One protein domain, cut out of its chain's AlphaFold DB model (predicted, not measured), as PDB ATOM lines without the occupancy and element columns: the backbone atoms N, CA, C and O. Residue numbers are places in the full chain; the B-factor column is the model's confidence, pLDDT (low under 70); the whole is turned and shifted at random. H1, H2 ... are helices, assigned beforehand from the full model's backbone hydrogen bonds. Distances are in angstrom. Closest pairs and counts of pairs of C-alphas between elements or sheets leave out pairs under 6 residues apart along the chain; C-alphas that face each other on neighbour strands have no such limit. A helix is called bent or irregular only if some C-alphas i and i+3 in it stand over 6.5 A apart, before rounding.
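What this domain is: This is residues 13 to 64 of the 100 residues of an uncharacterized protein of Acyrthosiphon pisum (UniProt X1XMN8). Two helices follow each other end to end in one long, thin row, H2 and then H1 beyond it, and a loop stretch, residues 44 to 64, folds back and winds loosely round the later end of H2 as a small head. H1 and residues 30 to 34 of H2 stick out from that head as a free arm, which makes much of the length. The printed part has 52 residues, with two named helices in the order H1, H2 and no named strand; its class is all helix. The whole is extended, with a radius of gyration of the C-alphas of 17.6 A and spans of 54 by 19 by 16 A.

How they stand to each other: H2, residues 30 to 43, is the longest helix by residues. H1, residues 14 to 26, is joined to it by a tight link of 3 residues, yet the two helices are apart, with no C-alpha of the one within 8 A of the other. Residues 13 to 34 stand free, and residues 44 to 49 stand free too. In both H1 and H2 every O i to N i+4 pair is within hydrogen-bond range. Neither helix is bent.

Where its parts are: H2 runs 20.0 A from C-alpha 30 at (166.446, 154.254, 92.425) to C-alpha 43 at (161.046, 146.149, 75.013). H1 runs 18.7 A, beginning at C-alpha 14 at (174.912, 175.734, 106.238). After H2, residues 44 to 64 hold no named element, and their C-alphas lie 12 to 22 A from the mean of the C-alphas.

The domain as a whole: The outline is a rod. The two C-alphas farthest apart are those of Thr 13 and Gln 64, at 54.8 A. The printed part has no cut and no long link between named elements. The mean pLDDT of the printed part is 72.7; it is under 70 at residues 13 to 15, 23 to 34, 45 and 64.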
ATOM      1  N   THR A  13     171.101 177.908 108.174       65.88
ATOM      2  CA  THR A  13     172.468 177.570 108.551       65.88
ATOM      3  C   THR A  13     173.003 176.586 107.516       65.88
ATOM      4  O   THR A  13     172.256 175.745 107.015       65.88
ATOM      5  N   ALA A  14     174.293 176.666 107.184       63.38
ATOM      6  CA  ALA A  14     174.912 175.734 106.238       63.38
ATOM      7  C   ALA A  14     174.643 174.262 106.621       63.38
ATOM      8  O   ALA A  14     174.510 173.404 105.752       63.38
ATOM      9  N   ASN A  15     174.464 173.989 107.919       68.00
ATOM     10  CA  ASN A  15     174.058 172.689 108.448       68.00
ATOM     11  C   ASN A  15     172.624 172.284 108.081       68.00
ATOM     12  O   ASN A  15     172.411 171.125 107.737       68.00
ATOM     13  N   ALA A  16     171.654 173.203 108.088       70.94
ATOM     14  CA  ALA A  16     170.291 172.912 107.639       70.94
ATOM     15  C   ALA A  16     170.263 172.549 106.143       70.94
ATOM     16  O   ALA A  16     169.599 171.592 105.750       70.94
ATOM     17  N   THR A  17     171.046 173.255 105.323       74.75
ATOM     18  CA  THR A  17     171.190 172.955 103.890       74.75
ATOM     19  C   THR A  17     171.882 171.606 103.666       74.75
ATOM     20  O   THR A  17     171.421 170.806 102.856       74.75
ATOM     21  N   ARG A  18     172.943 171.300 104.430       75.50
ATOM     22  CA  ARG A  18     173.641 170.000 104.385       75.50
ATOM     23  C   ARG A  18     172.738 168.835 104.793       75.50
ATOM     24  O   ARG A  18     172.744 167.810 104.122       75.50
ATOM     25  N   LEU A  19     171.942 168.989 105.853       76.75
ATOM     26  CA  LEU A  19     170.989 167.968 106.304       76.75
ATOM     27  C   LEU A  19     169.860 167.750 105.289       76.75
ATOM     28  O   LEU A  19     169.479 166.607 105.047       76.75
ATOM     29  N   TYR A  20     169.359 168.823 104.670       73.62
ATOM     30  CA  TYR A  20     168.365 168.736 103.600       73.62
ATOM     31  C   TYR A  20     168.918 167.994 102.373       73.62
ATOM     32  O   TYR A  20     168.303 167.032 101.919       73.62
ATOM     33  N   ASN A  21     170.115 168.355 101.900       74.12
ATOM     34  CA  ASN A  21     170.762 167.687 100.765       74.12
ATOM     35  C   ASN A  21     171.092 166.216 101.064       74.12
ATOM     36  O   ASN A  21     170.872 165.354 100.217       74.12
ATOM     37  N   ARG A  22     171.546 165.907 102.287       71.94
ATOM     38  CA  ARG A  22     171.789 164.527 102.729       71.94
ATOM     39  C   ARG A  22     170.502 163.701 102.710       71.94
ATOM     40  O   ARG A  22     170.524 162.575 102.239       71.94
ATOM     41  N   LYS A  23     169.369 164.254 103.163       66.69
ATOM     42  CA  LYS A  23     168.064 163.572 103.074       66.69
ATOM     43  C   LYS A  23     167.593 163.364 101.631       66.69
ATOM     44  O   LYS A  23     166.988 162.336 101.359       66.69
ATOM     45  N   GLN A  24     167.888 164.289 100.716       62.16
ATOM     46  CA  GLN A  24     167.585 164.119  99.289       62.16
ATOM     47  C   GLN A  24     168.419 163.001  98.643       62.16
ATOM     48  O   GLN A  24     167.888 162.249  97.836       62.16
ATOM     49  N   GLN A  25     169.683 162.822  99.050       60.88
ATOM     50  CA  GLN A  25     170.520 161.703  98.590       60.88
ATOM     51  C   GLN A  25     170.021 160.321  99.043       60.88
ATOM     52  O   GLN A  25     170.222 159.357  98.320       60.88
ATOM     53  N   TYR A  26     169.380 160.206 100.213       57.72
ATOM     54  CA  TYR A  26     168.793 158.934 100.673       57.72
ATOM     55  C   TYR A  26     167.388 158.669 100.109       57.72
ATOM     56  O   TYR A  26     166.941 157.527 100.107       57.72
ATOM     57  N   ASN A  27     166.695 159.707  99.631       56.44
ATOM     58  CA  ASN A  27     165.403 159.609  98.943       56.44
ATOM     59  C   ASN A  27     165.571 159.451  97.423       56.44
ATOM     60  O   ASN A  27     164.682 159.839  96.660       56.44
ATOM     61  N   THR A  28     166.702 158.920  96.955       58.81
ATOM     62  CA  THR A  28     166.874 158.650  95.531       58.81
ATOM     63  C   THR A  28     165.814 157.639  95.068       58.81
ATOM     64  O   THR A  28     165.655 156.571  95.665       58.81
ATOM     65  N   PRO A  29     165.052 157.949  94.006       55.03
ATOM     66  CA  PRO A  29     164.015 157.082  93.457       55.03
ATOM     67  C   PRO A  29     164.630 155.945  92.619       55.03
ATOM     68  O   PRO A  29     164.158 155.651  91.522       55.03
ATOM     69  N   GLU A  30     165.685 155.300  93.124       57.19
ATOM     70  CA  GLU A  30     166.446 154.254  92.425       57.19
ATOM     71  C   GLU A  30     165.516 153.127  91.966       57.19
ATOM     72  O   GLU A  30     165.544 152.729  90.811       57.19
ATOM     73  N   ARG A  31     164.597 152.664  92.827       59.78
ATOM     74  CA  ARG A  31     163.665 151.573  92.482       59.78
ATOM     75  C   ARG A  31     162.782 151.867  91.262       59.78
ATOM     76  O   ARG A  31     162.780 151.050  90.345       59.78
ATOM     77  N   PRO A  32     162.015 152.975  91.214       64.00
ATOM     78  CA  PRO A  32     161.199 153.264  90.038       64.00
ATOM     79  C   PRO A  32     162.033 153.568  88.787       64.00
ATOM     80  O   PRO A  32     161.577 153.264  87.686       64.00
ATOM     81  N   GLN A  33     163.247 154.113  88.926       66.00
ATOM     82  CA  GLN A  33     164.146 154.321  87.785       66.00
ATOM     83  C   GLN A  33     164.691 152.999  87.231       66.00
ATOM     84  O   GLN A  33     164.654 152.800  86.017       66.00
ATOM     85  N   ILE A  34     165.114 152.080  88.102       69.56
ATOM     86  CA  ILE A  34     165.596 150.742  87.735       69.56
ATOM     87  C   ILE A  34     164.486 149.956  87.031       69.56
ATOM     88  O   ILE A  34     164.691 149.486  85.919       69.56
ATOM     89  N   HIS A  35     163.276 149.923  87.593       72.56
ATOM     90  CA  HIS A  35     162.151 149.203  86.989       72.56
ATOM     91  C   HIS A  35     161.742 149.784  85.621       72.56
ATOM     92  O   HIS A  35     161.450 149.053  84.676       72.56
ATOM     93  N   ALA A  36     161.748 151.115  85.469       75.50
ATOM     94  CA  ALA A  36     161.491 151.746  84.173       75.50
ATOM     95  C   ALA A  36     162.593 151.432  83.146       75.50
ATOM     96  O   ALA A  36     162.313 151.306  81.952       75.50
ATOM     97  N   GLN A  37     163.843 151.308  83.594       77.88
ATOM     98  CA  GLN A  37     164.972 150.936  82.750       77.88
ATOM     99  C   GLN A  37     164.887 149.470  82.307       77.88
ATOM    100  O   GLN A  37     165.042 149.192  81.122       77.88
ATOM    101  N   GLU A  38     164.562 148.552  83.217       77.06
ATOM    102  CA  GLU A  38     164.336 147.129  82.926       77.06
ATOM    103  C   GLU A  38     163.215 146.935  81.900       77.06
ATOM    104  O   GLU A  38     163.391 146.213  80.921       77.06
ATOM    105  N   GLN A  39     162.098 147.659  82.042       78.75
ATOM    106  CA  GLN A  39     161.014 147.617  81.055       78.75
ATOM    107  C   GLN A  39     161.454 148.106  79.671       78.75
ATOM    108  O   GLN A  39     161.087 147.509  78.659       78.75
ATOM    109  N   ARG A  40     162.258 149.171  79.599       79.62
ATOM    110  CA  ARG A  40     162.813 149.653  78.323       79.62
ATOM    111  C   ARG A  40     163.781 148.648  77.712       79.62
ATOM    112  O   ARG A  40     163.756 148.453  76.501       79.62
ATOM    113  N   ASN A  41     164.609 148.012  78.537       78.31
ATOM    114  CA  ASN A  41     165.556 147.000  78.084       78.31
ATOM    115  C   ASN A  41     164.823 145.780  77.529       78.31
ATOM    116  O   ASN A  41     165.169 145.323  76.447       78.31
ATOM    117  N   ALA A  42     163.766 145.319  78.197       78.75
ATOM    118  CA  ALA A  42     162.952 144.200  77.736       78.75
ATOM    119  C   ALA A  42     162.189 144.482  76.435       78.75
ATOM    120  O   ALA A  42     162.038 143.588  75.606       78.75
ATOM    121  N   LEU A  43     161.733 145.721  76.238       79.88
ATOM    122  CA  LEU A  43     161.046 146.149  75.013       79.88
ATOM    123  C   LEU A  43     162.000 146.560  73.886       79.88
ATOM    124  O   LEU A  43     161.558 146.856  72.777       79.88
ATOM    125  N   SER A  44     163.306 146.595  74.148       80.25
ATOM    126  CA  SER A  44     164.307 146.853  73.120       80.25
ATOM    127  C   SER A  44     164.296 145.724  72.093       80.25
ATOM    128  O   SER A  44     164.304 144.556  72.457       80.25
ATOM    129  N   THR A  45     164.394 146.038  70.803       69.56
ATOM    130  CA  THR A  45     164.508 145.025  69.732       69.56
ATOM    131  C   THR A  45     165.712 144.092  69.898       69.56
ATOM    132  O   THR A  45     165.752 143.015  69.310       69.56
ATOM    133  N   LYS A  46     166.695 144.480  70.721       72.44
ATOM    134  CA  LYS A  46     167.869 143.668  71.068       72.44
ATOM    135  C   LYS A  46     167.630 142.677  72.209       72.44
ATOM    136  O   LYS A  46     168.494 141.827  72.419       72.44
ATOM    137  N   SER A  47     166.520 142.782  72.945       70.75
ATOM    138  CA  SER A  47     166.223 141.921  74.101       70.75
ATOM    139  C   SER A  47     166.050 140.459  73.702       70.75
ATOM    140  O   SER A  47     166.507 139.576  74.420       70.75
ATOM    141  N   ALA A  48     165.522 140.200  72.500       70.12
ATOM    142  CA  ALA A  48     165.415 138.856  71.935       70.12
ATOM    143  C   ALA A  48     166.777 138.146  71.800       70.12
ATOM    144  O   ALA A  48     166.844 136.925  71.887       70.12
ATOM    145  N   PHE A  49     167.863 138.906  71.619       76.75
ATOM    146  CA  PHE A  49     169.227 138.378  71.497       76.75
ATOM    147  C   PHE A  49     170.049 138.511  72.787       76.75
ATOM    148  O   PHE A  49     171.133 137.946  72.876       76.75
ATOM    149  N   ASN A  50     169.560 139.263  73.779       80.56
ATOM    150  CA  ASN A  50     170.237 139.516  75.051       80.56
ATOM    151  C   ASN A  50     169.263 139.266  76.202       80.56
ATOM    152  O   ASN A  50     168.782 140.201  76.844       80.56
ATOM    153  N   TYR A  51     168.949 137.993  76.427       80.94
ATOM    154  CA  TYR A  51     168.050 137.589  77.499       80.94
ATOM    155  C   TYR A  51     168.680 137.863  78.874       80.94
ATOM    156  O   TYR A  51     169.750 137.342  79.184       80.94
ATOM    157  N   GLN A  52     168.004 138.664  79.700       81.38
ATOM    158  CA  GLN A  52     168.389 138.940  81.092       81.38
ATOM    159  C   GLN A  52     167.413 138.255  82.048       81.38
ATOM    160  O   GLN A  52     166.253 138.658  82.103       81.38
ATOM    161  N   SER A  53     167.853 137.233  82.787       81.44
ATOM    162  CA  SER A  53     166.978 136.427  83.656       81.44
ATOM    163  C   SER A  53     166.403 137.183  84.856       81.44
ATOM    164  O   SER A  53     165.456 136.710  85.475       81.44
ATOM    165  N   GLU A  54     166.974 138.336  85.202       84.50
ATOM    166  CA  GLU A  54     166.518 139.189  86.300       84.50
ATOM    167  C   GLU A  54     165.219 139.934  85.963       84.50
ATOM    168  O   GLU A  54     164.519 140.391  86.866       84.50
ATOM    169  N   ILE A  55     164.892 140.058  84.673       82.75
ATOM    170  CA  ILE A  55     163.688 140.744  84.221       82.75
ATOM    171  C   ILE A  55     162.525 139.755  84.170       82.75
ATOM    172  O   ILE A  55     162.566 138.738  83.477       82.75
ATOM    173  N   ASP A  56     161.434 140.101  84.847       84.00
ATOM    174  CA  ASP A  56     160.182 139.357  84.761       84.00
ATOM    175  C   ASP A  56     159.409 139.722  83.484       84.00
ATOM    176  O   ASP A  56     158.522 140.580  83.474       84.00
ATOM    177  N   TYR A  57     159.763 139.060  82.380       80.06
ATOM    178  CA  TYR A  57     159.131 139.266  81.073       80.06
ATOM    179  C   TYR A  57     157.643 138.892  81.040       80.06
ATOM    180  O   TYR A  57     156.918 139.414  80.193       80.06
ATOM    181  N   LEU A  58     157.163 138.028  81.946       79.56
ATOM    182  CA  LEU A  58     155.762 137.582  81.963       79.56
ATOM    183  C   LEU A  58     154.809 138.712  82.366       79.56
ATOM    184  O   LEU A  58     153.679 138.779  81.884       79.56
ATOM    185  N   ASN A  59     155.271 139.623  83.222       80.88
ATOM    186  CA  ASN A  59     154.477 140.746  83.716       80.88
ATOM    187  C   ASN A  59     154.526 141.990  82.807       80.88
ATOM    188  O   ASN A  59     153.856 142.996  83.072       80.88
ATOM    189  N   ILE A  60     155.267 141.937  81.696       82.44
ATOM    190  CA  ILE A  60     155.366 143.041  80.738       82.44
ATOM    191  C   ILE A  60     154.191 142.973  79.761       82.44
ATOM    192  O   ILE A  60     154.227 142.270  78.758       82.44
ATOM    193  N   LYS A  61     153.150 143.780  80.010       78.50
ATOM    194  CA  LYS A  61     151.926 143.828  79.177       78.50
ATOM    195  C   LYS A  61     152.176 144.081  77.686       78.50
ATOM    196  O   LYS A  61     151.373 143.661  76.863       78.50
ATOM    197  N   ALA A  62     153.246 144.801  77.351       75.81
ATOM    198  CA  ALA A  62     153.611 145.099  75.968       75.81
ATOM    199  C   ALA A  62     154.306 143.919  75.258       75.81
ATOM    200  O   ALA A  62     154.345 143.896  74.031       75.81
ATOM    201  N   LEU A  63     154.802 142.925  76.000       72.81
ATOM    202  CA  LEU A  63     155.416 141.713  75.467       72.81
ATOM    203  C   LEU A  63     154.380 140.578  75.422       72.81
ATOM    204  O   LEU A  63     154.501 139.559  76.098       72.81
ATOM    205  N   GLN A  64     153.314 140.763  74.641       68.81
ATOM    206  CA  GLN A  64     152.351 139.690  74.395       68.81
ATOM    207  C   GLN A  64     152.882 138.743  73.322       68.81
ATOM    208  O   GLN A  64     152.718 138.971  72.125       68.81
TER     209      GLN A  64